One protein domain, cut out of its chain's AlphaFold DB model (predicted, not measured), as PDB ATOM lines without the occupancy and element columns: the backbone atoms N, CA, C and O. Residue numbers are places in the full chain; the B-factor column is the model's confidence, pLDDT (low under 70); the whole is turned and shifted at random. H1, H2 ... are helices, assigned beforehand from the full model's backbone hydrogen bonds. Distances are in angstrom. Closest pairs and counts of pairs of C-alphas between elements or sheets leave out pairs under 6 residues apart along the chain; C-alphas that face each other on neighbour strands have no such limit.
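AT A GLANCE: This is residues 26 to 60 and 70 to 124 of the 127 residues of the protein "Putative flagellar protein FlgJ" of Psychromonas ingrahamii (strain 37) (UniProt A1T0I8). Two helices, H1 and H2, run side by side and opposite ways, and a third, H3, begins beside the first half of H1 and runs off at a steep angle as a long arm. The free part of that arm, residues 103 to 124, sticks out from the rest; without it the other 68 residues span 51 by 18 by 18 A. The printed part has 90 residues, with three named helices in the order H1, H2, H3 and no named strand, and the class is all helix. The whole is extended, with a radius of gyration of the C-alphas of 21.1 A, and the C-alphas span 73 by 33 by 19 A.

IN THESE COORDINATES: The printed part begins at Ser 26. H1 is residues 28 to 58, 44.6 A from first to last C-alpha, and starts with C-alpha 28 at (-15.590, -22.987, -2.744). After the cut, H2 is residues 70 to 86, 23.9 A long, and starts with C-alpha 70 at (-5.965, 6.085, -35.948). H3 is residues 93 to 123, 44.2 A long, and ends with C-alpha 123 at (-44.231, -7.902, 20.413). It has a kink of 34 degrees near residue 106.

HOW THE PARTS SIT: H1 touches H2 with residues 37 to 51 alone. Their closest C-alphas, those of Gly 41 and Ala 86, are 6.0 A apart. Their lines stand at a shallow tilt of 4 degrees, and they run opposite ways. H1 also touches H3, with residues 29 to 40 of H1 and residues 93 to 102 of H3 alone. The closest C-alphas here are those of Ala 36 and Ser 94, 4.6 A apart. These two helices stand at a steep tilt of 59 degrees and run opposite ways. H2 and H3 are apart, though they follow each other in the chain. In H1 and H2 every O i to N i+4 pair is within hydrogen-bond range; in H3 it is 20 of 27 pairs.

THE WHOLE: The two C-alphas farthest apart are those of Asn 60 and Asn 124, at 73.2 A. Without residues 103 to 124, which stand free, the remaining 68 residues span 51 by 18 by 18 A. Residues 61 to 69 are not printed, and C-alphas 60 and 70 are 16.4 A apart across this cut, which lies in the link from H1 to H2. The link from H2 to H3 is short, with 6 residues. The mean pLDDT of the printed part is 71.9, and 39 residues are under 70, among them residues 57 to 60, 70 to 73, 82 to 88 and 103 to 124.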
ATOM      1  N   SER A  26     -12.023 -28.225  -4.264       75.12
ATOM      2  CA  SER A  26     -12.688 -28.548  -2.993       75.12
ATOM      3  C   SER A  26     -12.964 -27.301  -2.150       75.12
ATOM      4  O   SER A  26     -13.864 -27.308  -1.317       75.12
ATOM      5  N   ASP A  27     -12.195 -26.234  -2.377       83.44
ATOM      6  CA  ASP A  27     -12.398 -24.937  -1.742       83.44
ATOM      7  C   ASP A  27     -13.382 -24.075  -2.567       83.44
ATOM      8  O   ASP A  27     -13.053 -23.668  -3.691       83.44
ATOM      9  N   PRO A  28     -14.582 -23.772  -2.037       79.44
ATOM     10  CA  PRO A  28     -15.590 -22.987  -2.744       79.44
ATOM     11  C   PRO A  28     -15.136 -21.551  -3.045       79.44
ATOM     12  O   PRO A  28     -15.540 -20.993  -4.068       79.44
ATOM     13  N   GLU A  29     -14.275 -20.955  -2.219       82.31
ATOM     14  CA  GLU A  29     -13.764 -19.602  -2.452       82.31
ATOM     15  C   GLU A  29     -12.726 -19.598  -3.581       82.31
ATOM     16  O   GLU A  29     -12.793 -18.781  -4.507       82.31
ATOM     17  N   ALA A  30     -11.818 -20.577  -3.581       83.19
ATOM     18  CA  ALA A  30     -10.882 -20.773  -4.684       83.19
ATOM     19  C   ALA A  30     -11.603 -21.097  -6.006       83.19
ATOM     20  O   ALA A  30     -11.210 -20.590  -7.061       83.19
ATOM     21  N   ALA A  31     -12.667 -21.905  -5.967       84.75
ATOM     22  CA  ALA A  31     -13.489 -22.219  -7.136       84.75
ATOM     23  C   ALA A  31     -14.175 -20.964  -7.698       84.75
ATOM     24  O   ALA A  31     -14.108 -20.712  -8.906       84.75
ATOM     25  N   LEU A  32     -14.762 -20.137  -6.824       84.44
ATOM     26  CA  LEU A  32     -15.381 -18.862  -7.188       84.44
ATOM     27  C   LEU A  32     -14.365 -17.904  -7.823       84.44
ATOM     28  O   LEU A  32     -14.647 -17.312  -8.865       84.44
ATOM     29  N   LYS A  33     -13.160 -17.793  -7.254       85.19
ATOM     30  CA  LYS A  33     -12.085 -16.948  -7.794       85.19
ATOM     31  C   LYS A  33     -11.632 -17.394  -9.183       85.19
ATOM     32  O   LYS A  33     -11.418 -16.555 -10.060       85.19
ATOM     33  N   MET A  34     -11.511 -18.700  -9.410       82.44
ATOM     34  CA  MET A  34     -11.168 -19.247 -10.726       82.44
ATOM     35  C   MET A  34     -12.279 -19.011 -11.756       82.44
ATOM     36  O   MET A  34     -11.988 -18.604 -12.882       82.44
ATOM     37  N   ALA A  35     -13.542 -19.201 -11.371       84.75
ATOM     38  CA  ALA A  35     -14.689 -18.939 -12.236       84.75
ATOM     39  C   ALA A  35     -14.817 -17.450 -12.598       84.75
ATOM     40  O   ALA A  35     -14.999 -17.113 -13.767       84.75
ATOM     41  N   ALA A  36     -14.654 -16.556 -11.620       86.38
ATOM     42  CA  ALA A  36     -14.730 -15.113 -11.822       86.38
ATOM     43  C   ALA A  36     -13.637 -14.602 -12.776       86.38
ATOM     44  O   ALA A  36     -13.921 -13.790 -13.657       86.38
ATOM     45  N   LYS A  37     -12.403 -15.117 -12.657       82.69
ATOM     46  CA  LYS A  37     -11.313 -14.809 -13.601       82.69
ATOM     47  C   LYS A  37     -11.611 -15.284 -15.022       82.69
ATOM     48  O   LYS A  37     -11.361 -14.556 -15.978       82.69
ATOM     49  N   GLN A  38     -12.160 -16.488 -15.171       81.94
ATOM     50  CA  GLN A  38     -12.553 -17.008 -16.483       81.94
ATOM     51  C   GLN A  38     -13.665 -16.173 -17.127       81.94
ATOM     52  O   GLN A  38     -13.592 -15.834 -18.306       81.94
ATOM     53  N   PHE A  39     -14.670 -15.791 -16.341       84.94
ATOM     54  CA  PHE A  39     -15.749 -14.926 -16.806       84.94
ATOM     55  C   PHE A  39     -15.230 -13.564 -17.290       84.94
ATOM     56  O   PHE A  39     -15.635 -13.098 -18.352       84.94
ATOM     57  N   GLU A  40     -14.299 -12.952 -16.557       81.50
ATOM     58  CA  GLU A  40     -13.664 -11.690 -16.953       81.50
ATOM     59  C   GLU A  40     -12.918 -11.813 -18.291       81.50
ATOM     60  O   GLU A  40     -13.079 -10.963 -19.169       81.50
ATOM     61  N   GLY A  41     -12.185 -12.909 -18.503       80.75
ATOM     62  CA  GLY A  41     -11.547 -13.196 -19.790       80.75
ATOM     63  C   GLY A  41     -12.548 -13.273 -20.951       80.75
ATOM     64  O   GLY A  41     -12.339 -12.648 -21.993       80.75
ATOM     65  N   MET A  42     -13.666 -13.983 -20.767       81.25
ATOM     66  CA  MET A  42     -14.726 -14.093 -21.782       81.25
ATOM     67  C   MET A  42     -15.430 -12.754 -22.039       81.25
ATOM     68  O   MET A  42     -15.738 -12.416 -23.184       81.25
ATOM     69  N   LEU A  43     -15.655 -11.963 -20.989       85.44
ATOM     70  CA  LEU A  43     -16.244 -10.632 -21.096       85.44
ATOM     71  C   LEU A  43     -15.363  -9.709 -21.946       85.44
ATOM     72  O   LEU A  43     -15.871  -9.064 -22.863       85.44
ATOM     73  N   TYR A  44     -14.049  -9.682 -21.703       78.88
ATOM     74  CA  TYR A  44     -13.130  -8.881 -22.513       78.88
ATOM     75  C   TYR A  44     -13.097  -9.330 -23.971       78.88
ATOM     76  O   TYR A  44     -13.122  -8.486 -24.865       78.88
ATOM     77  N   GLN A  45     -13.118 -10.637 -24.237       80.50
ATOM     78  CA  GLN A  45     -13.235 -11.142 -25.607       80.50
ATOM     79  C   GLN A  45     -14.502 -10.620 -26.297       80.50
ATOM     80  O   GLN A  45     -14.444 -10.212 -27.459       80.50
ATOM     81  N   GLN A  46     -15.631 -10.578 -25.585       83.44
ATOM     82  CA  GLN A  46     -16.880 -10.048 -26.123       83.44
ATOM     83  C   GLN A  46     -16.827  -8.528 -26.329       83.44
ATOM     84  O   GLN A  46     -17.280  -8.050 -27.366       83.44
ATOM     85  N   ILE A  47     -16.239  -7.770 -25.397       83.56
ATOM     86  CA  ILE A  47     -16.035  -6.320 -25.539       83.56
ATOM     87  C   ILE A  47     -15.184  -6.023 -26.778       83.56
ATOM     88  O   ILE A  47     -15.594  -5.238 -27.628       83.56
ATOM     89  N   LEU A  48     -14.043  -6.698 -26.935       80.12
ATOM     90  CA  LEU A  48     -13.147  -6.511 -28.081       80.12
ATOM     91  C   LEU A  48     -13.811  -6.905 -29.404       80.12
ATOM     92  O   LEU A  48     -13.623  -6.244 -30.426       80.12
ATOM     93  N   LYS A  49     -14.624  -7.963 -29.395       80.62
ATOM     94  CA  LYS A  49     -15.415  -8.369 -30.560       80.62
ATOM     95  C   LYS A  49     -16.470  -7.320 -30.923       80.62
ATOM     96  O   LYS A  49     -16.622  -7.011 -32.102       80.62
ATOM     97  N   ASN A  50     -17.164  -6.762 -29.932       81.81
ATOM     98  CA  ASN A  50     -18.159  -5.709 -30.134       81.81
ATOM     99  C   ASN A  50     -17.515  -4.419 -30.659       81.81
ATOM    100  O   ASN A  50     -18.069  -3.796 -31.558       81.81
ATOM    101  N   MET A  51     -16.331  -4.059 -30.153       76.44
ATOM    102  CA  MET A  51     -15.542  -2.933 -30.662       76.44
ATOM    103  C   MET A  51     -15.211  -3.106 -32.145       76.44
ATOM    104  O   MET A  51     -15.475  -2.208 -32.937       76.44
ATOM    105  N   ARG A  52     -14.724  -4.289 -32.548       77.06
ATOM    106  CA  ARG A  52     -14.445  -4.584 -33.962       77.06
ATOM    107  C   ARG A  52     -15.702  -4.487 -34.825       77.06
ATOM    108  O   ARG A  52     -15.665  -3.850 -35.868       77.06
ATOM    109  N   ALA A  53     -16.810  -5.062 -34.362       79.88
ATOM    110  CA  ALA A  53     -18.083  -4.983 -35.071       79.88
ATOM    111  C   ALA A  53     -18.576  -3.530 -35.223       79.88
ATOM    112  O   ALA A  53     -19.062  -3.162 -36.287       79.88
ATOM    113  N   ALA A  54     -18.421  -2.690 -34.195       73.00
ATOM    114  CA  ALA A  54     -18.756  -1.269 -34.273       73.00
ATOM    115  C   ALA A  54     -17.856  -0.523 -35.272       73.00
ATOM    116  O   ALA A  54     -18.357   0.255 -36.081       73.00
ATOM    117  N   THR A  55     -16.550  -0.804 -35.272       66.38
ATOM    118  CA  THR A  55     -15.598  -0.253 -36.245       66.38
ATOM    119  C   THR A  55     -15.953  -0.666 -37.678       66.38
ATOM    120  O   THR A  55     -15.938   0.179 -38.570       66.38
ATOM    121  N   ASP A  56     -16.354  -1.917 -37.913       70.94
ATOM    122  CA  ASP A  56     -16.797  -2.389 -39.233       70.94
ATOM    123  C   ASP A  56     -18.067  -1.660 -39.718       70.94
ATOM    124  O   ASP A  56     -18.151  -1.289 -40.886       70.94
ATOM    125  N   LEU A  57     -19.019  -1.367 -38.821       66.25
ATOM    126  CA  LEU A  57     -20.221  -0.578 -39.139       66.25
ATOM    127  C   LEU A  57     -19.912   0.898 -39.435       66.25
ATOM    128  O   LEU A  57     -20.574   1.518 -40.269       66.25
ATOM    129  N   ILE A  58     -18.926   1.475 -38.748       61.78
ATOM    130  CA  ILE A  58     -18.486   2.862 -38.968       61.78
ATOM    131  C   ILE A  58     -17.696   2.983 -40.283       61.78
ATOM    132  O   ILE A  58     -17.725   4.028 -40.925       61.78
ATOM    133  N   ASN A  59     -17.042   1.904 -40.720       58.53
ATOM    134  CA  ASN A  59     -16.257   1.834 -41.955       58.53
ATOM    135  C   ASN A  59     -17.090   1.561 -43.229       58.53
ATOM    136  O   ASN A  59     -16.506   1.230 -44.262       58.53
ATOM    137  N   ASN A  60     -18.423   1.689 -43.184       57.59
ATOM    138  CA  ASN A  60     -19.271   1.546 -44.371       57.59
ATOM    139  C   ASN A  60     -18.910   2.586 -45.456       57.59
ATOM    140  O   ASN A  60     -18.565   3.730 -45.160       57.59
ATOM    141  N   GLY A  70      -5.966   5.549 -37.313       65.31
ATOM    142  CA  GLY A  70      -5.965   6.085 -35.948       65.31
ATOM    143  C   GLY A  70      -6.883   5.311 -35.005       65.31
ATOM    144  O   GLY A  70      -6.489   5.014 -33.878       65.31
ATOM    145  N   SER A  71      -8.080   4.944 -35.476       66.00
ATOM    146  CA  SER A  71      -9.031   4.129 -34.708       66.00
ATOM    147  C   SER A  71      -8.501   2.716 -34.478       66.00
ATOM    148  O   SER A  71      -8.449   2.272 -33.340       66.00
ATOM    149  N   ILE A  72      -7.982   2.057 -35.519       66.75
ATOM    150  CA  ILE A  72      -7.412   0.705 -35.404       66.75
ATOM    151  C   ILE A  72      -6.193   0.682 -34.466       66.75
ATOM    152  O   ILE A  72      -6.052  -0.243 -33.667       66.75
ATOM    153  N   MET A  73      -5.321   1.696 -34.525       65.75
ATOM    154  CA  MET A  73      -4.163   1.792 -33.625       65.75
ATOM    155  C   MET A  73      -4.594   1.947 -32.161       65.75
ATOM    156  O   MET A  73      -4.022   1.314 -31.272       65.75
ATOM    157  N   ARG A  74      -5.624   2.759 -31.911       73.81
ATOM    158  CA  ARG A  74      -6.207   2.944 -30.580       73.81
ATOM    159  C   ARG A  74      -6.886   1.668 -30.083       73.81
ATOM    160  O   ARG A  74      -6.637   1.261 -28.957       73.81
ATOM    161  N   ASP A  75      -7.626   0.982 -30.947       70.88
ATOM    162  CA  ASP A  75      -8.282  -0.288 -30.630       70.88
ATOM    163  C   ASP A  75      -7.262  -1.393 -30.301       70.88
ATOM    164  O   ASP A  75      -7.472  -2.186 -29.383       70.88
ATOM    165  N   MET A  76      -6.127  -1.452 -31.014       77.50
ATOM    166  CA  MET A  76      -5.042  -2.390 -30.695       77.50
ATOM    167  C   MET A  76      -4.390  -2.078 -29.348       77.50
ATOM    168  O   MET A  76      -4.129  -2.996 -28.569       77.50
ATOM    169  N   HIS A  77      -4.134  -0.799 -29.075       79.38
ATOM    170  CA  HIS A  77      -3.579  -0.346 -27.803       79.38
ATOM    171  C   HIS A  77      -4.521  -0.668 -26.634       79.38
ATOM    172  O   HIS A  77      -4.109  -1.267 -25.640       79.38
ATOM    173  N   ASP A  78      -5.805  -0.362 -26.787       74.44
ATOM    174  CA  ASP A  78      -6.820  -0.612 -25.768       74.44
ATOM    175  C   ASP A  78      -7.079  -2.118 -25.606       74.44
ATOM    176  O   ASP A  78      -7.337  -2.592 -24.501       74.44
ATOM    177  N   GLY A  79      -6.895  -2.904 -26.671       74.12
ATOM    178  CA  GLY A  79      -6.868  -4.363 -26.612       74.12
ATOM    179  C   GLY A  79      -5.715  -4.912 -25.772       74.12
ATOM    180  O   GLY A  79      -5.923  -5.815 -24.961       74.12
ATOM    181  N   GLN A  80      -4.509  -4.360 -25.909       73.31
ATOM    182  CA  GLN A  80      -3.369  -4.742 -25.068       73.31
ATOM    183  C   GLN A  80      -3.580  -4.341 -23.605       73.31
ATOM    184  O   GLN A  80      -3.309  -5.144 -22.711       73.31
ATOM    185  N   LEU A  81      -4.122  -3.147 -23.361       74.81
ATOM    186  CA  LEU A  81      -4.467  -2.683 -22.020       74.81
ATOM    187  C   LEU A  81      -5.551  -3.564 -21.382       74.81
ATOM    188  O   LEU A  81      -5.416  -3.971 -20.231       74.81
ATOM    189  N   ALA A  82      -6.589  -3.930 -22.136       69.06
ATOM    190  CA  ALA A  82      -7.619  -4.860 -21.686       69.06
ATOM    191  C   ALA A  82      -7.029  -6.237 -21.354       69.06
ATOM    192  O   ALA A  82      -7.390  -6.813 -20.335       69.06
ATOM    193  N   MET A  83      -6.074  -6.743 -22.145       68.88
ATOM    194  CA  MET A  83      -5.360  -7.985 -21.821       68.88
ATOM    195  C   MET A  83      -4.505  -7.867 -20.553       68.88
ATOM    196  O   MET A  83      -4.421  -8.833 -19.799       68.88
ATOM    197  N   GLN A  84      -3.877  -6.716 -20.299       68.81
ATOM    198  CA  GLN A  84      -3.148  -6.470 -19.050       68.81
ATOM    199  C   GLN A  84      -4.094  -6.385 -17.846       68.81
ATOM    200  O   GLN A  84      -3.799  -6.970 -16.809       68.81
ATOM    201  N   MET A  85      -5.255  -5.738 -17.981       63.31
ATOM    202  CA  MET A  85      -6.276  -5.702 -16.924       63.31
ATOM    203  C   MET A  85      -6.901  -7.085 -16.681       63.31
ATOM    204  O   MET A  85      -7.120  -7.470 -15.535       63.31
ATOM    205  N   ALA A  86      -7.095  -7.876 -17.741       64.62
ATOM    206  CA  ALA A  86      -7.594  -9.250 -17.676       64.62
ATOM    207  C   ALA A  86      -6.634 -10.232 -16.984       64.62
ATOM    208  O   ALA A  86      -7.069 -11.289 -16.529       64.62
ATOM    209  N   GLN A  87      -5.336  -9.909 -16.869       67.31
ATOM    210  CA  GLN A  87      -4.398 -10.703 -16.057       67.31
ATOM    211  C   GLN A  87      -4.742 -10.652 -14.556       67.31
ATOM    212  O   GLN A  87      -4.290 -11.506 -13.783       67.31
ATOM    213  N   GLY A  88      -5.626  -9.730 -14.164       66.44
ATOM    214  CA  GLY A  88      -6.191  -9.615 -12.831       66.44
ATOM    215  C   GLY A  88      -5.372  -8.698 -11.929       66.44
ATOM    216  O   GLY A  88      -4.159  -8.561 -12.062       66.44
ATOM    217  N   GLY A  89      -6.057  -8.068 -10.979       71.75
ATOM    218  CA  GLY A  89      -5.465  -7.120 -10.045       71.75
ATOM    219  C   GLY A  89      -6.532  -6.425  -9.196       71.75
ATOM    220  O   GLY A  89      -7.725  -6.672  -9.382       71.75
ATOM    221  N   PRO A  90      -6.125  -5.560  -8.253       67.88
ATOM    222  CA  PRO A  90      -7.057  -4.782  -7.442       67.88
ATOM    223  C   PRO A  90      -7.984  -3.941  -8.332       67.88
ATOM    224  O   PRO A  90      -7.509  -3.146  -9.139       67.88
ATOM    225  N   GLY A  91      -9.300  -4.116  -8.184       73.00
ATOM    226  CA  GLY A  91     -10.312  -3.403  -8.977       73.00
ATOM    227  C   GLY A  91     -10.803  -4.135 -10.232       73.00
ATOM    228  O   GLY A  91     -11.629  -3.580 -10.954       73.00
ATOM    229  N   SER A  92     -10.346  -5.364 -10.485       79.31
ATOM    230  CA  SER A  92     -10.882  -6.197 -11.564       79.31
ATOM    231  C   SER A  92     -12.352  -6.573 -11.323       79.31
ATOM    232  O   SER A  92     -12.832  -6.635 -10.183       79.31
ATOM    233  N   ILE A  93     -13.081  -6.869 -12.402       82.81
ATOM    234  CA  ILE A  93     -14.473  -7.331 -12.308       82.81
ATOM    235  C   ILE A  93     -14.502  -8.697 -11.624       82.81
ATOM    236  O   ILE A  93     -15.408  -8.969 -10.840       82.81
ATOM    237  N   SER A  94     -13.484  -9.532 -11.847       83.69
ATOM    238  CA  SER A  94     -13.353 -10.815 -11.156       83.69
ATOM    239  C   SER A  94     -13.268 -10.664  -9.632       83.69
ATOM    240  O   SER A  94     -13.947 -11.398  -8.918       83.69
ATOM    241  N   GLU A  95     -12.524  -9.684  -9.119       82.81
ATOM    242  CA  GLU A  95     -12.427  -9.413  -7.679       82.81
ATOM    243  C   GLU A  95     -13.749  -8.867  -7.123       82.81
ATOM    244  O   GLU A  95     -14.196  -9.269  -6.047       82.81
ATOM    245  N   MET A  96     -14.423  -7.993  -7.879       85.31
ATOM    246  CA  MET A  96     -15.747  -7.493  -7.507       85.31
ATOM    247  C   MET A  96     -16.783  -8.624  -7.453       85.31
ATOM    248  O   MET A  96     -17.577  -8.670  -6.515       85.31
ATOM    249  N   LEU A  97     -16.757  -9.548  -8.415       84.19
ATOM    250  CA  LEU A  97     -17.625 -10.725  -8.440       84.19
ATOM    251  C   LEU A  97     -17.340 -11.655  -7.263       84.19
ATOM    252  O   LEU A  97     -18.284 -12.083  -6.606       84.19
ATOM    253  N   VAL A  98     -16.067 -11.923  -6.956       87.25
ATOM    254  CA  VAL A  98     -15.686 -12.707  -5.773       87.25
ATOM    255  C   VAL A  98     -16.211 -12.032  -4.516       87.25
ATOM    256  O   VAL A  98     -16.910 -12.683  -3.758       87.25
ATOM    257  N   LYS A  99     -15.969 -10.731  -4.324       84.25
ATOM    258  CA  LYS A  99     -16.430  -9.981  -3.145       84.25
ATOM    259  C   LYS A  99     -17.953  -9.975  -3.005       84.25
ATOM    260  O   LYS A  99     -18.465 -10.116  -1.898       84.25
ATOM    261  N   GLN A 100     -18.682  -9.792  -4.104       83.81
ATOM    262  CA  GLN A 100     -20.143  -9.783  -4.086       83.81
ATOM    263  C   GLN A 100     -20.713 -11.175  -3.811       83.81
ATOM    264  O   GLN A 100     -21.597 -11.293  -2.971       83.81
ATOM    265  N   LEU A 101     -20.206 -12.230  -4.458       82.38
ATOM    266  CA  LEU A 101     -20.719 -13.589  -4.263       82.38
ATOM    267  C   LEU A 101     -20.232 -14.234  -2.957       82.38
ATOM    268  O   LEU A 101     -20.994 -14.976  -2.341       82.38
ATOM    269  N   SER A 102     -19.015 -13.931  -2.493       80.38
ATOM    270  CA  SER A 102     -18.508 -14.402  -1.198       80.38
ATOM    271  C   SER A 102     -19.236 -13.716  -0.043       80.38
ATOM    272  O   SER A 102     -19.693 -14.386   0.882       80.38
ATOM    273  N   SER A 103     -19.456 -12.398  -0.132       67.69
ATOM    274  CA  SER A 103     -20.229 -11.656   0.867       67.69
ATOM    275  C   SER A 103     -21.722 -11.971   0.800       67.69
ATOM    276  O   SER A 103     -22.368 -11.972   1.844       67.69
ATOM    277  N   ALA A 104     -22.296 -12.263  -0.372       59.62
ATOM    278  CA  ALA A 104     -23.707 -12.643  -0.483       59.62
ATOM    279  C   ALA A 104     -24.023 -13.924   0.305       59.62
ATOM    280  O   ALA A 104     -25.098 -14.018   0.896       59.62
ATOM    281  N   GLY A 105     -23.072 -14.863   0.401       54.22
ATOM    282  CA  GLY A 105     -23.203 -16.059   1.235       54.22
ATOM    283  C   GLY A 105     -23.296 -15.755   2.736       54.22
ATOM    284  O   GLY A 105     -24.051 -16.413   3.445       54.22
ATOM    285  N   THR A 106     -22.595 -14.724   3.220       51.50
ATOM    286  CA  THR A 106     -22.584 -14.326   4.641       51.50
ATOM    287  C   THR A 106     -23.662 -13.291   4.981       51.50
ATOM    288  O   THR A 106     -24.231 -13.319   6.070       51.50
ATOM    289  N   THR A 107     -23.996 -12.375   4.074       50.31
ATOM    290  CA  THR A 107     -25.016 -11.340   4.304       50.31
ATOM    291  C   THR A 107     -26.433 -11.899   4.176       50.31
ATOM    292  O   THR A 107     -27.301 -11.487   4.942       50.31
ATOM    293  N   ALA A 108     -26.680 -12.875   3.290       52.12
ATOM    294  CA  ALA A 108     -28.001 -13.496   3.172       52.12
ATOM    295  C   ALA A 108     -28.399 -14.244   4.457       52.12
ATOM    296  O   ALA A 108     -29.503 -14.050   4.953       52.12
ATOM    297  N   VAL A 109     -27.499 -15.019   5.071       54.38
ATOM    298  CA  VAL A 109     -27.808 -15.717   6.337       54.38
ATOM    299  C   VAL A 109     -28.006 -14.759   7.516       54.38
ATOM    300  O   VAL A 109     -28.859 -15.006   8.363       54.38
ATOM    301  N   ASN A 110     -27.293 -13.629   7.544       54.53
ATOM    302  CA  ASN A 110     -27.419 -12.651   8.627       54.53
ATOM    303  C   ASN A 110     -28.630 -11.715   8.463       54.53
ATOM    304  O   ASN A 110     -29.254 -11.355   9.454       54.53
ATOM    305  N   HIS A 111     -29.031 -11.343   7.242       54.62
ATOM    306  CA  HIS A 111     -30.167 -10.431   7.052       54.62
ATOM    307  C   HIS A 111     -31.523 -11.095   7.350       54.62
ATOM    308  O   HIS A 111     -32.401 -10.460   7.929       54.62
ATOM    309  N   PHE A 112     -31.698 -12.384   7.031       58.16
ATOM    310  CA  PHE A 112     -32.927 -13.110   7.383       58.16
ATOM    311  C   PHE A 112     -33.013 -13.451   8.880       58.16
ATOM    312  O   PHE A 112     -34.107 -13.422   9.442       58.16
ATOM    313  N   ALA A 113     -31.882 -13.725   9.541       59.47
ATOM    314  CA  ALA A 113     -31.850 -14.046  10.969       59.47
ATOM    315  C   ALA A 113     -32.088 -12.814  11.866       59.47
ATOM    316  O   ALA A 113     -32.868 -12.887  12.814       59.47
ATOM    317  N   LEU A 114     -31.487 -11.661  11.538       58.97
ATOM    318  CA  LEU A 114     -31.603 -10.443  12.353       58.97
ATOM    319  C   LEU A 114     -32.997  -9.803  12.288       58.97
ATOM    320  O   LEU A 114     -33.474  -9.257  13.281       58.97
ATOM    321  N   ASN A 115     -33.685  -9.906  11.150       59.94
ATOM    322  CA  ASN A 115     -35.030  -9.344  11.007       59.94
ATOM    323  C   ASN A 115     -36.082 -10.117  11.821       59.94
ATOM    324  O   ASN A 115     -37.101  -9.542  12.201       59.94
ATOM    325  N   ASN A 116     -35.838 -11.400  12.116       57.84
ATOM    326  CA  ASN A 116     -36.795 -12.228  12.843       57.84
ATOM    327  C   ASN A 116     -36.699 -12.010  14.366       57.84
ATOM    328  O   ASN A 116     -37.728 -11.872  15.018       57.84
ATOM    329  N   GLU A 117     -35.497 -11.880  14.942       58.03
ATOM    330  CA  GLU A 117     -35.339 -11.618  16.389       58.03
ATOM    331  C   GLU A 117     -35.839 -10.229  16.817       58.03
ATOM    332  O   GLU A 117     -36.432 -10.072  17.888       58.03
ATOM    333  N   ILE A 118     -35.656  -9.216  15.962       61.59
ATOM    334  CA  ILE A 118     -36.122  -7.849  16.230       61.59
ATOM    335  C   ILE A 118     -37.660  -7.789  16.267       61.59
ATOM    336  O   ILE A 118     -38.224  -7.075  17.096       61.59
ATOM    337  N   ALA A 119     -38.347  -8.573  15.429       61.38
ATOM    338  CA  ALA A 119     -39.807  -8.626  15.396       61.38
ATOM    339  C   ALA A 119     -40.412  -9.315  16.638       61.38
ATOM    340  O   ALA A 119     -41.415  -8.839  17.171       61.38
ATOM    341  N   PHE A 120     -39.794 -10.390  17.148       58.97
ATOM    342  CA  PHE A 120     -40.288 -11.096  18.342       58.97
ATOM    343  C   PHE A 120     -40.098 -10.296  19.639       58.97
ATOM    344  O   PHE A 120     -40.999 -10.272  20.479       58.97
ATOM    345  N   ASN A 121     -38.986  -9.571  19.793       60.19
ATOM    346  CA  ASN A 121     -38.728  -8.770  20.999       60.19
ATOM    347  C   ASN A 121     -39.558  -7.476  21.084       60.19
ATOM    348  O   ASN A 121     -39.707  -6.912  22.171       60.19
ATOM    349  N   GLN A 122     -40.117  -7.009  19.963       57.88
ATOM    350  CA  GLN A 122     -41.005  -5.840  19.917       57.88
ATOM    351  C   GLN A 122     -42.473  -6.177  20.214       57.88
ATOM    352  O   GLN A 122     -43.225  -5.298  20.627       57.88
ATOM    353  N   LEU A 123     -42.886  -7.439  20.049       56.78
ATOM    354  CA  LEU A 123     -44.231  -7.902  20.413       56.78
ATOM    355  C   LEU A 123     -44.368  -8.229  21.908       56.78
ATOM    356  O   LEU A 123     -45.481  -8.238  22.417       56.78
ATOM    357  N   ASN A 124     -43.250  -8.456  22.607       59.50
ATOM    358  CA  ASN A 124     -43.227  -8.895  24.007       59.50
ATOM    359  C   ASN A 124     -42.904  -7.773  25.019       59.50
ATOM    360  O   ASN A 124     -42.720  -8.047  26.198       59.50
TER     361      ASN A 124